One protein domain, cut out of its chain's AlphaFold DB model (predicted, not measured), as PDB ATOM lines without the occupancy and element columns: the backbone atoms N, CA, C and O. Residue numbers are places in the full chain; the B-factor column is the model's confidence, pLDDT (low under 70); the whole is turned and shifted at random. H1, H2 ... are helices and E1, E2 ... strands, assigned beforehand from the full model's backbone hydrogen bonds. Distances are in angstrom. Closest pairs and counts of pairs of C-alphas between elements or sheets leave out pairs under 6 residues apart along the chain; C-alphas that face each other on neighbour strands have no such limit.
ATOM      1  N   GLY A 246      -7.265  12.804  28.682       73.69
ATOM      2  CA  GLY A 246      -8.247  13.599  29.441       73.69
ATOM      3  C   GLY A 246      -7.690  14.752  30.283       73.69
ATOM      4  O   GLY A 246      -8.306  15.103  31.291       73.69
ATOM      5  N   ARG A 247      -6.539  15.338  29.917       84.94
ATOM      6  CA  ARG A 247      -6.051  16.576  30.544       84.94
ATOM      7  C   ARG A 247      -6.523  17.805  29.773       84.94
ATOM      8  O   ARG A 247      -6.032  18.050  28.678       84.94
ATOM      9  N   GLU A 248      -7.516  18.488  30.337       89.25
ATOM     10  CA  GLU A 248      -8.047  19.810  29.959       89.25
ATOM     11  C   GLU A 248      -7.266  20.953  30.629       89.25
ATOM     12  O   GLU A 248      -6.885  20.814  31.786       89.25
ATOM     13  N   GLY A 249      -7.091  22.114  30.006       92.50
ATOM     14  CA  GLY A 249      -6.608  23.300  30.709       92.50
ATOM     15  C   GLY A 249      -6.642  24.537  29.831       92.50
ATOM     16  O   GLY A 249      -6.575  24.425  28.609       92.50
ATOM     17  N   ASP A 250      -6.776  25.708  30.446       93.56
ATOM     18  CA  ASP A 250      -6.727  26.987  29.740       93.56
ATOM     19  C   ASP A 250      -6.322  28.134  30.681       93.56
ATOM     20  O   ASP A 250      -6.291  27.999  31.907       93.56
ATOM     21  N   ILE A 251      -5.996  29.279  30.083       93.56
ATOM     22  CA  ILE A 251      -5.661  30.519  30.777       93.56
ATOM     23  C   ILE A 251      -6.760  31.552  30.517       93.56
ATOM     24  O   ILE A 251      -6.883  32.102  29.416       93.56
ATOM     25  N   VAL A 252      -7.538  31.855  31.553       91.06
ATOM     26  CA  VAL A 252      -8.588  32.876  31.521       91.06
ATOM     27  C   VAL A 252      -8.012  34.187  32.034       91.06
ATOM     28  O   VAL A 252      -7.516  34.260  33.152       91.06
ATOM     29  N   VAL A 253      -8.086  35.231  31.215       90.44
ATOM     30  CA  VAL A 253      -7.652  36.587  31.569       90.44
ATOM     31  C   VAL A 253      -8.886  37.486  31.553       90.44
ATOM     32  O   VAL A 253      -9.547  37.587  30.519       90.44
ATOM     33  N   SER A 254      -9.211  38.111  32.683       85.56
ATOM     34  CA  SER A 254     -10.277  39.109  32.811       85.56
ATOM     35  C   SER A 254      -9.695  40.521  32.943       85.56
ATOM     36  O   SER A 254      -8.491  40.729  32.860       85.56
ATOM     37  N   ASP A 255     -10.551  41.519  33.125       82.31
ATOM     38  CA  ASP A 255     -10.186  42.884  33.527       82.31
ATOM     39  C   ASP A 255      -9.683  42.981  34.980       82.31
ATOM     40  O   ASP A 255      -8.994  43.929  35.347       82.31
ATOM     41  N   THR A 256     -10.015  41.978  35.787       83.44
ATOM     42  CA  THR A 256      -9.821  41.921  37.240       83.44
ATOM     43  C   THR A 256      -8.731  40.948  37.671       83.44
ATOM     44  O   THR A 256      -8.338  40.956  38.832       83.44
ATOM     45  N   GLY A 257      -8.212  40.112  36.769       88.94
ATOM     46  CA  GLY A 257      -7.254  39.076  37.135       88.94
ATOM     47  C   GLY A 257      -6.940  38.103  36.009       88.94
ATOM     48  O   GLY A 257      -7.444  38.210  34.891       88.94
ATOM     49  N   ALA A 258      -6.083  37.137  36.307       91.31
ATOM     50  CA  ALA A 258      -5.797  36.034  35.403       91.31
ATOM     51  C   ALA A 258      -5.690  34.723  36.174       91.31
ATOM     52  O   ALA A 258      -5.060  34.681  37.228       91.31
ATOM     53  N   THR A 259      -6.258  33.659  35.610       93.56
ATOM     54  CA  THR A 259      -6.315  32.330  36.216       93.56
ATOM     55  C   THR A 259      -5.958  31.269  35.185       93.56
ATOM     56  O   THR A 259      -6.573  31.177  34.125       93.56
ATOM     57  N   ILE A 260      -4.976  30.443  35.515       94.06
ATOM     58  CA  ILE A 260      -4.644  29.201  34.822       94.06
ATOM     59  C   ILE A 260      -5.454  28.101  35.486       94.06
ATOM     60  O   ILE A 260      -5.342  27.919  36.697       94.06
ATOM     61  N   PHE A 261      -6.250  27.363  34.722       92.25
ATOM     62  CA  PHE A 261      -6.936  26.176  35.216       92.25
ATOM     63  C   PHE A 261      -6.448  24.936  34.477       92.25
ATOM     64  O   PHE A 261      -6.175  24.968  33.278       92.25
ATOM     65  N   ALA A 262      -6.371  23.829  35.200       92.62
ATOM     66  CA  ALA A 262      -6.060  22.523  34.655       92.62
ATOM     67  C   ALA A 262      -6.989  21.482  35.272       92.62
ATOM     68  O   ALA A 262      -7.282  21.531  36.465       92.62
ATOM     69  N   ARG A 263      -7.424  20.522  34.461       88.38
ATOM     70  CA  ARG A 263      -8.181  19.345  34.872       88.38
ATOM     71  C   ARG A 263      -7.516  18.096  34.321       88.38
ATOM     72  O   ARG A 263      -7.074  18.081  33.179       88.38
ATOM     73  N   ALA A 264      -7.469  17.042  35.115       88.62
ATOM     74  CA  ALA A 264      -7.028  15.720  34.714       88.62
ATOM     75  C   ALA A 264      -8.087  14.710  35.145       88.62
ATOM     76  O   ALA A 264      -8.426  14.625  36.326       88.62
ATOM     77  N   ARG A 265      -8.611  13.950  34.185       84.44
ATOM     78  CA  ARG A 265      -9.548  12.864  34.459       84.44
ATOM     79  C   ARG A 265      -8.849  11.519  34.347       84.44
ATOM     80  O   ARG A 265      -8.249  11.217  33.317       84.44
ATOM     81  N   ASP A 266      -8.974  10.710  35.388       82.31
ATOM     82  CA  ASP A 266      -8.696   9.281  35.329       82.31
ATOM     83  C   ASP A 266      -9.986   8.568  34.903       82.31
ATOM     84  O   ASP A 266     -10.979   8.536  35.637       82.31
ATOM     85  N   ALA A 267      -9.995   8.052  33.673       75.62
ATOM     86  CA  ALA A 267     -11.146   7.356  33.110       75.62
ATOM     87  C   ALA A 267     -11.380   5.978  33.752       75.62
ATOM     88  O   ALA A 267     -12.518   5.514  33.761       75.62
ATOM     89  N   GLU A 268     -10.340   5.337  34.292       79.00
ATOM     90  CA  GLU A 268     -10.444   4.017  34.920       79.00
ATOM     91  C   GLU A 268     -11.075   4.129  36.308       79.00
ATOM     92  O   GLU A 268     -11.931   3.324  36.673       79.00
ATOM     93  N   GLN A 269     -10.693   5.162  37.062       76.69
ATOM     94  CA  GLN A 269     -11.217   5.400  38.410       76.69
ATOM     95  C   GLN A 269     -12.439   6.324  38.439       76.69
ATOM     96  O   GLN A 269     -13.062   6.493  39.486       76.69
ATOM     97  N   ASN A 270     -12.800   6.917  37.296       75.38
ATOM     98  CA  ASN A 270     -13.826   7.955  37.186       75.38
ATOM     99  C   ASN A 270     -13.596   9.123  38.169       75.38
ATOM    100  O   ASN A 270     -14.541   9.737  38.661       75.38
ATOM    101  N   THR A 271     -12.331   9.434  38.453       74.00
ATOM    102  CA  THR A 271     -11.930  10.543  39.322       74.00
ATOM    103  C   THR A 271     -11.428  11.701  38.473       74.00
ATOM    104  O   THR A 271     -10.577  11.523  37.601       74.00
ATOM    105  N   GLU A 272     -11.935  12.904  38.725       81.06
ATOM    106  CA  GLU A 272     -11.468  14.136  38.089       81.06
ATOM    107  C   GLU A 272     -10.756  14.991  39.136       81.06
ATOM    108  O   GLU A 272     -11.297  15.266  40.204       81.06
ATOM    109  N   SER A 273      -9.524  15.390  38.836       83.25
ATOM    110  CA  SER A 273      -8.746  16.327  39.643       83.25
ATOM    111  C   SER A 273      -8.625  17.637  38.884       83.25
ATOM    112  O   SER A 273      -8.270  17.629  37.707       83.25
ATOM    113  N   ALA A 274      -8.889  18.761  39.543       86.38
ATOM    114  CA  ALA A 274      -8.715  20.083  38.958       86.38
ATOM    115  C   ALA A 274      -7.886  20.975  39.882       86.38
ATOM    116  O   ALA A 274      -7.964  20.870  41.104       86.38
ATOM    117  N   GLY A 275      -7.091  21.854  39.284       86.62
ATOM    118  CA  GLY A 275      -6.292  22.849  39.981       86.62
ATOM    119  C   GLY A 275      -6.360  24.185  39.261       86.62
ATOM    120  O   GLY A 275      -6.525  24.238  38.040       86.62
ATOM    121  N   PHE A 276      -6.231  25.267  40.020       91.12
ATOM    122  CA  PHE A 276      -6.169  26.614  39.478       91.12
ATOM    123  C   PHE A 276      -5.053  27.411  40.152       91.12
ATOM    124  O   PHE A 276      -4.787  27.259  41.342       91.12
ATOM    125  N   PHE A 277      -4.412  28.273  39.372       91.62
ATOM    126  CA  PHE A 277      -3.413  29.228  39.833       91.62
ATOM    127  C   PHE A 277      -3.762  30.574  39.228       91.62
ATOM    128  O   PHE A 277      -3.813  30.704  38.008       91.62
ATOM    129  N   GLY A 278      -4.029  31.572  40.059       90.69
ATOM    130  CA  GLY A 278      -4.445  32.875  39.569       90.69
ATOM    131  C   GLY A 278      -4.024  34.013  40.473       90.69
ATOM    132  O   GLY A 278      -3.534  33.804  41.582       90.69
ATOM    133  N   VAL A 279      -4.193  35.216  39.947       87.00
ATOM    134  CA  VAL A 279      -3.890  36.481  40.611       87.00
ATOM    135  C   VAL A 279      -4.997  37.477  40.303       87.00
ATOM    136  O   VAL A 279      -5.384  37.638  39.142       87.00
ATOM    137  N   ASP A 280      -5.473  38.163  41.336       85.12
ATOM    138  CA  ASP A 280      -6.365  39.309  41.200       85.12
ATOM    139  C   ASP A 280      -5.530  40.592  41.079       85.12
ATOM    140  O   ASP A 280      -4.514  40.766  41.758       85.12
ATOM    141  N   VAL A 281      -5.949  41.510  40.211       84.31
ATOM    142  CA  VAL A 281      -5.360  42.846  40.085       84.31
ATOM    143  C   VAL A 281      -6.407  43.891  40.446       84.31
ATOM    144  O   VAL A 281      -7.366  44.105  39.711       84.31
ATOM    145  N   LEU A 282      -6.217  44.569  41.584       69.19
ATOM    146  CA  LEU A 282      -7.162  45.595  42.042       69.19
ATOM    147  C   LEU A 282      -7.215  46.810  41.098       69.19
ATOM    148  O   LEU A 282      -8.277  47.399  40.938       69.19
ATOM    149  N   VAL A 283      -6.094  47.189  40.468       66.31
ATOM    150  CA  VAL A 283      -6.005  48.281  39.481       66.31
ATOM    151  C   VAL A 283      -4.764  48.056  38.597       66.31
ATOM    152  O   VAL A 283      -3.653  48.002  39.119       66.31
ATOM    153  N   GLY A 284      -4.900  47.944  37.266       68.31
ATOM    154  CA  GLY A 284      -3.746  47.961  36.347       68.31
ATOM    155  C   GLY A 284      -3.743  46.928  35.210       68.31
ATOM    156  O   GLY A 284      -4.758  46.338  34.861       68.31
ATOM    157  N   LYS A 285      -2.572  46.749  34.572       75.00
ATOM    158  CA  LYS A 285      -2.394  45.896  33.380       75.00
ATOM    159  C   LYS A 285      -2.361  44.408  33.750       75.00
ATOM    160  O   LYS A 285      -1.292  43.861  34.017       75.00
ATOM    161  N   VAL A 286      -3.513  43.745  33.661       81.31
ATOM    162  CA  VAL A 286      -3.702  42.299  33.902       81.31
ATOM    163  C   VAL A 286      -2.706  41.423  33.123       81.31
ATOM    164  O   VAL A 286      -2.249  40.398  33.623       81.31
ATOM    165  N   GLN A 287      -2.298  41.847  31.922       82.06
ATOM    166  CA  GLN A 287      -1.330  41.106  31.100       82.06
ATOM    167  C   GLN A 287       0.001  40.838  31.818       82.06
ATOM    168  O   GLN A 287       0.609  39.797  31.601       82.06
ATOM    169  N   ASN A 288       0.439  41.729  32.711       87.38
ATOM    170  CA  ASN A 288       1.666  41.507  33.477       87.38
ATOM    171  C   ASN A 288       1.468  40.483  34.602       87.38
ATOM    172  O   ASN A 288       2.415  39.811  35.000       87.38
ATOM    173  N   ALA A 289       0.241  40.350  35.105       89.12
ATOM    174  CA  ALA A 289      -0.074  39.471  36.219       89.12
ATOM    175  C   ALA A 289       0.074  37.997  35.811       89.12
ATOM    176  O   ALA A 289       0.761  37.238  36.491       89.12
ATOM    177  N   ILE A 290      -0.458  37.614  34.645       94.00
ATOM    178  CA  ILE A 290      -0.312  36.243  34.137       94.00
ATOM    179  C   ILE A 290       1.132  35.899  33.763       94.00
ATOM    180  O   ILE A 290       1.594  34.797  34.043       94.00
ATOM    181  N   VAL A 291       1.876  36.861  33.204       94.44
ATOM    182  CA  VAL A 291       3.310  36.693  32.928       94.44
ATOM    183  C   VAL A 291       4.059  36.392  34.222       94.44
ATOM    184  O   VAL A 291       4.886  35.484  34.250       94.44
ATOM    185  N   ASN A 292       3.741  37.097  35.310       92.69
ATOM    186  CA  ASN A 292       4.360  36.847  36.607       92.69
ATOM    187  C   ASN A 292       3.992  35.473  37.173       92.69
ATOM    188  O   ASN A 292       4.873  34.820  37.717       92.69
ATOM    189  N   VAL A 293       2.752  35.005  37.003       93.94
ATOM    190  CA  VAL A 293       2.339  33.649  37.412       93.94
ATOM    191  C   VAL A 293       3.095  32.573  36.624       93.94
ATOM    192  O   VAL A 293       3.630  31.640  37.219       93.94
ATOM    193  N   CYS A 294       3.214  32.723  35.301       96.31
ATOM    194  CA  CYS A 294       3.998  31.812  34.460       96.31
ATOM    195  C   CYS A 294       5.493  31.817  34.810       96.31
ATOM    196  O   CYS A 294       6.148  30.772  34.781       96.31
ATOM    197  N   LYS A 295       6.035  32.975  35.199       95.62
ATOM    198  CA  LYS A 295       7.430  33.109  35.634       95.62
ATOM    199  C   LYS A 295       7.682  32.558  37.034       95.62
ATOM    200  O   LYS A 295       8.714  31.931  37.240       95.62
ATOM    201  N   SER A 296       6.779  32.776  37.988       93.50
ATOM    202  CA  SER A 296       6.960  32.327  39.374       93.50
ATOM    203  C   SER A 296       6.651  30.845  39.569       93.50
ATOM    204  O   SER A 296       7.164  30.249  40.510       93.50
ATOM    205  N   ARG A 297       5.859  30.243  38.670       94.19
ATOM    206  CA  ARG A 297       5.516  28.812  38.664       94.19
ATOM    207  C   ARG A 297       5.019  28.316  40.027       94.19
ATOM    208  O   ARG A 297       5.580  27.365  40.571       94.19
ATOM    209  N   PRO A 298       3.933  28.890  40.572       91.88
ATOM    210  CA  PRO A 298       3.410  28.497  41.882       91.88
ATOM    211  C   PRO A 298       2.978  27.022  41.944       91.88
ATOM    212  O   PRO A 298       2.840  26.457  43.026       91.88
ATOM    213  N   TRP A 299       2.786  26.363  40.796       91.88
ATOM    214  CA  TRP A 299       2.554  24.923  40.740       91.88
ATOM    215  C   TRP A 299       3.798  24.099  41.060       91.88
ATOM    216  O   TRP A 299       3.644  23.006  41.587       91.88
ATOM    217  N   ALA A 300       5.019  24.564  40.800       88.94
ATOM    218  CA  ALA A 300       6.202  23.701  40.817       88.94
ATOM    219  C   ALA A 300       6.517  23.050  42.184       88.94
ATOM    220  O   ALA A 300       7.155  22.002  42.207       88.94
ATOM    221  N   GLY A 301       6.019  23.611  43.292       81.38
ATOM    222  CA  GLY A 301       6.061  23.013  44.637       81.38
ATOM    223  C   GLY A 301       4.685  22.681  45.235       81.38
ATOM    224  O   GLY A 301       4.592  22.288  46.394       81.38
ATOM    225  N   SER A 302       3.599  22.854  44.477       83.31
ATOM    226  CA  SER A 302       2.233  22.651  44.972       83.31
ATOM    227  C   SER A 302       1.845  21.174  44.995       83.31
ATOM    228  O   SER A 302       2.229  20.404  44.117       83.31
ATOM    229  N   PHE A 303       0.980  20.788  45.937       78.50
ATOM    230  CA  PHE A 303       0.404  19.442  45.977       78.50
ATOM    231  C   PHE A 303      -0.342  19.081  44.675       78.50
ATOM    232  O   PHE A 303      -0.391  17.917  44.284       78.50
ATOM    233  N   VAL A 304      -0.885  20.085  43.973       78.62
ATOM    234  CA  VAL A 304      -1.564  19.912  42.678       78.62
ATOM    235  C   VAL A 304      -0.622  19.275  41.654       78.62
ATOM    236  O   VAL A 304      -1.074  18.504  40.809       78.62
ATOM    237  N   SER A 305       0.687  19.514  41.775       81.94
ATOM    238  CA  SER A 305       1.702  18.974  40.871       81.94
ATOM    239  C   SER A 305       1.926  17.470  40.974       81.94
ATOM    240  O   SER A 305       2.466  16.878  40.039       81.94
ATOM    241  N   TYR A 306       1.465  16.829  42.054       82.94
ATOM    242  CA  TYR A 306       1.432  15.366  42.137       82.94
ATOM    243  C   TYR A 306       0.353  14.758  41.234       82.94
ATOM    244  O   TYR A 306       0.520  13.643  40.748       82.94
ATOM    245  N   LEU A 307      -0.743  15.487  41.000       84.62
ATOM    246  CA  LEU A 307      -1.875  15.031  40.189       84.62
ATOM    247  C   LEU A 307      -1.765  15.525  38.741       84.62
ATOM    248  O   LEU A 307      -2.012  14.779  37.792       84.62
ATOM    249  N   ILE A 308      -1.368  16.784  38.566       90.44
ATOM    250  CA  ILE A 308      -1.211  17.452  37.276       90.44
ATOM    251  C   ILE A 308       0.248  17.909  37.174       90.44
ATOM    252  O   ILE A 308       0.599  18.911  37.783       90.44
ATOM    253  N   PRO A 309       1.107  17.206  36.416       90.88
ATOM    254  CA  PRO A 309       2.527  17.512  36.323       90.88
ATOM    255  C   PRO A 309       2.806  18.996  36.051       90.88
ATOM    256  O   PRO A 309       2.141  19.573  35.186       90.88
ATOM    257  N   PRO A 310       3.827  19.595  36.695       92.56
ATOM    258  CA  PRO A 310       4.225  20.984  36.474       92.56
ATOM    259  C   PRO A 310       4.376  21.356  34.998       92.56
ATOM    260  O   PRO A 310       3.980  22.444  34.591       92.56
ATOM    261  N   SER A 311       4.892  20.420  34.194       92.62
ATOM    262  CA  SER A 311       5.096  20.605  32.759       92.62
ATOM    263  C   SER A 311       3.801  20.920  32.012       92.62
ATOM    264  O   SER A 311       3.834  21.659  31.045       92.62
ATOM    265  N   PHE A 312       2.648  20.427  32.474       94.25
ATOM    266  CA  PHE A 312       1.362  20.737  31.850       94.25
ATOM    267  C   PHE A 312       1.013  22.225  31.974       94.25
ATOM    268  O   PHE A 312       0.571  22.849  31.013       94.25
ATOM    269  N   PHE A 313       1.234  22.814  33.150       94.69
ATOM    270  CA  PHE A 313       1.019  24.246  33.363       94.69
ATOM    271  C   PHE A 313       2.061  25.087  32.621       94.69
ATOM    272  O   PHE A 313       1.724  26.127  32.054       94.69
ATOM    273  N   ASP A 314       3.309  24.613  32.576       95.44
ATOM    274  CA  ASP A 314       4.370  25.232  31.782       95.44
ATOM    275  C   ASP A 314       3.984  25.269  30.288       95.44
ATOM    276  O   ASP A 314       4.083  26.317  29.648       95.44
ATOM    277  N   ASP A 315       3.463  24.161  29.752       95.06
ATOM    278  CA  ASP A 315       3.009  24.048  28.364       95.06
ATOM    279  C   ASP A 315       1.828  24.988  28.076       95.06
ATOM    280  O   ASP A 315       1.802  25.628  27.024       95.06
ATOM    281  N   LEU A 316       0.878  25.148  29.011       95.00
ATOM    282  CA  LEU A 316      -0.217  26.122  28.878       95.00
ATOM    283  C   LEU A 316       0.305  27.562  28.783       95.00
ATOM    284  O   LEU A 316      -0.155  28.342  27.944       95.00
ATOM    285  N   CYS A 317       1.279  27.918  29.623       96.12
ATOM    286  CA  CYS A 317       1.929  29.224  29.580       96.12
ATOM    287  C   CYS A 317       2.672  29.442  28.256       96.12
ATOM    288  O   CYS A 317       2.465  30.463  27.596       96.12
ATOM    289  N   ALA A 318       3.481  28.467  27.835       95.75
ATOM    290  CA  ALA A 318       4.236  28.526  26.588       95.75
ATOM    291  C   ALA A 318       3.314  28.604  25.361       95.75
ATOM    292  O   ALA A 318       3.575  29.376  24.438       95.75
ATOM    293  N   TRP A 319       2.197  27.872  25.369       93.19
ATOM    294  CA  TRP A 319       1.206  27.892  24.292       93.19
ATOM    295  C   TRP A 319       0.543  29.264  24.121       93.19
ATOM    296  O   TRP A 319       0.256  29.683  22.999       93.19
ATOM    297  N   ARG A 320       0.364  30.013  25.216       94.31
ATOM    298  CA  ARG A 320      -0.091  31.413  25.186       94.31
ATOM    299  C   ARG A 320       1.037  32.424  24.920       94.31
ATOM    300  O   ARG A 320       0.772  33.624  24.889       94.31
ATOM    301  N   GLY A 321       2.268  31.961  24.697       95.12
ATOM    302  CA  GLY A 321       3.432  32.802  24.413       95.12
ATOM    303  C   GLY A 321       4.050  33.461  25.649       95.12
ATOM    304  O   GLY A 321       4.786  34.438  25.507       95.12
ATOM    305  N   TYR A 322       3.754  32.967  26.853       96.00
ATOM    306  CA  TYR A 322       4.363  33.456  28.088       96.00
ATOM    307  C   TYR A 322       5.678  32.732  28.380       96.00
ATOM    308  O   TYR A 322       5.795  31.519  28.206       96.00
ATOM    309  N   GLU A 323       6.667  33.477  28.874       96.00
ATOM    310  CA  GLU A 323       7.906  32.892  29.384       96.00
ATOM    311  C   GLU A 323       7.639  32.153  30.697       96.00
ATOM    312  O   GLU A 323       7.139  32.735  31.663       96.00
ATOM    313  N   VAL A 324       8.015  30.878  30.732       96.00
ATOM    314  CA  VAL A 324       7.959  30.041  31.930       96.00
ATOM    315  C   VAL A 324       9.260  30.193  32.713       96.00
ATOM    316  O   VAL A 324      10.346  30.188  32.132       96.00
ATOM    317  N   GLY A 325       9.165  30.325  34.036       91.06
ATOM    318  CA  GLY A 325      10.341  30.410  34.902       91.06
ATOM    319  C   GLY A 325      11.257  29.189  34.790       91.06
ATOM    320  O   GLY A 325      10.807  28.041  34.715       91.06
ATOM    321  N   ILE A 326      12.567  29.411  34.830       87.06
ATOM    322  CA  ILE A 326      13.527  28.313  34.944       87.06
ATOM    323  C   ILE A 326      13.526  27.887  36.411       87.06
ATOM    324  O   ILE A 326      13.753  28.715  37.292       87.06
ATOM    325  N   LEU A 327      13.229  26.613  36.677       71.38
ATOM    326  CA  LEU A 327      13.348  26.077  38.030       71.38
ATOM    327  C   LEU A 327      14.800  26.239  38.508       71.38
ATOM    328  O   LEU A 327      15.718  25.961  37.726       71.38
ATOM    329  N   PRO A 328      15.039  26.644  39.769       64.94
ATOM    330  CA  PRO A 328      16.342  26.419  40.374       64.94
ATOM    331  C   PRO A 328      16.676  24.919  40.275       64.94
ATOM    332  O   PRO A 328      15.758  24.090  40.316       64.94
TER     333      PRO A 328
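What this domain is: This is residues 246 to 328 of the 438 residues of an uncharacterized protein of Candidatus Kaiserbacteria bacterium RIFCSPLOWO2_01_FULL_54_13 (UniProt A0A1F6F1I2). What shape do these atoms make? A long, narrow sheet of three antiparallel strands, E1, E2 and E3, has helices H1 and H3 packed slantwise over one face, H1 towards one end of the strands, and no named element over the other face. The short H2 grazes the sheet, and residues 325 to 328 run away from it. What is it made of? The printed part has 83 residues, with E1, E2, E3, H1, H2 and H3 in that order along the chain, and its class is mixed, helices and strands. How large is it? It is compact, with a radius of gyration of the C-alphas of 13.1 A, and its outline, 44 by 29 by 21 A, is only just elongated.

How they stand to each other: How do the strands pair? E1, residues 247 to 253, and E2, residues 257 to 266, form a hairpin, with N 250 and O 261 within hydrogen-bond range at 3.0 A. E2 and E3, residues 271 to 280, form the next hairpin, with N 262 and O 275 at 2.9 A. The three are a meander, each strand the antiparallel neighbour of the one before, with edge strands E1 and E3. What is on the sheet? H1, residues 286 to 296, lies over E2 and E3 at a height over the sheet of 8.5 A, its closest C-alphas to E2 being Ile 290 and Ala 258, 5.6 A apart; H2, residues 304 to 307, only grazes the sheet. H3, residues 310 to 319, lies over E1 and E2 at a height of 9.0 A, on the same face as H1, which gives two layers, helices on one face of a sheet; its closest C-alphas to E1 are Leu 316 and Asp 250, 6.6 A apart. How do the helices stand? H1 and H3 are close but not clearly touching, with C-alphas 294 and 317 closest at 5.9 A, and run opposite ways at a tilt of 37 degrees, only just steep. Every O i to N i+4 pair is within hydrogen-bond range in H3 and 6 of 7 in H1; H2 is too short for one.

Where its parts are: Where does the first strand begin? C-alpha 247 of E1 is at (-6.051, 16.576, 30.544). How long are the elements? E1 measures 20.1 A from first to last C-alpha, E2 29.9 A, E3 29.4 A, H1 15.6 A, H2 5.5 A and H3 14.3 A. Where does the last helix end? C-alpha 319 of H3 is at (1.206, 27.892, 24.292).

The domain as a whole: How far does it reach? The two C-alphas farthest apart, those of Glu 268 and Val 283, are 44.7 A apart. Are there cuts or long links? The printed part has no cut and no long link. Where is confidence low? Residues 282 to 284 and 328 have pLDDT under 70; the mean of the printed part is 87.2.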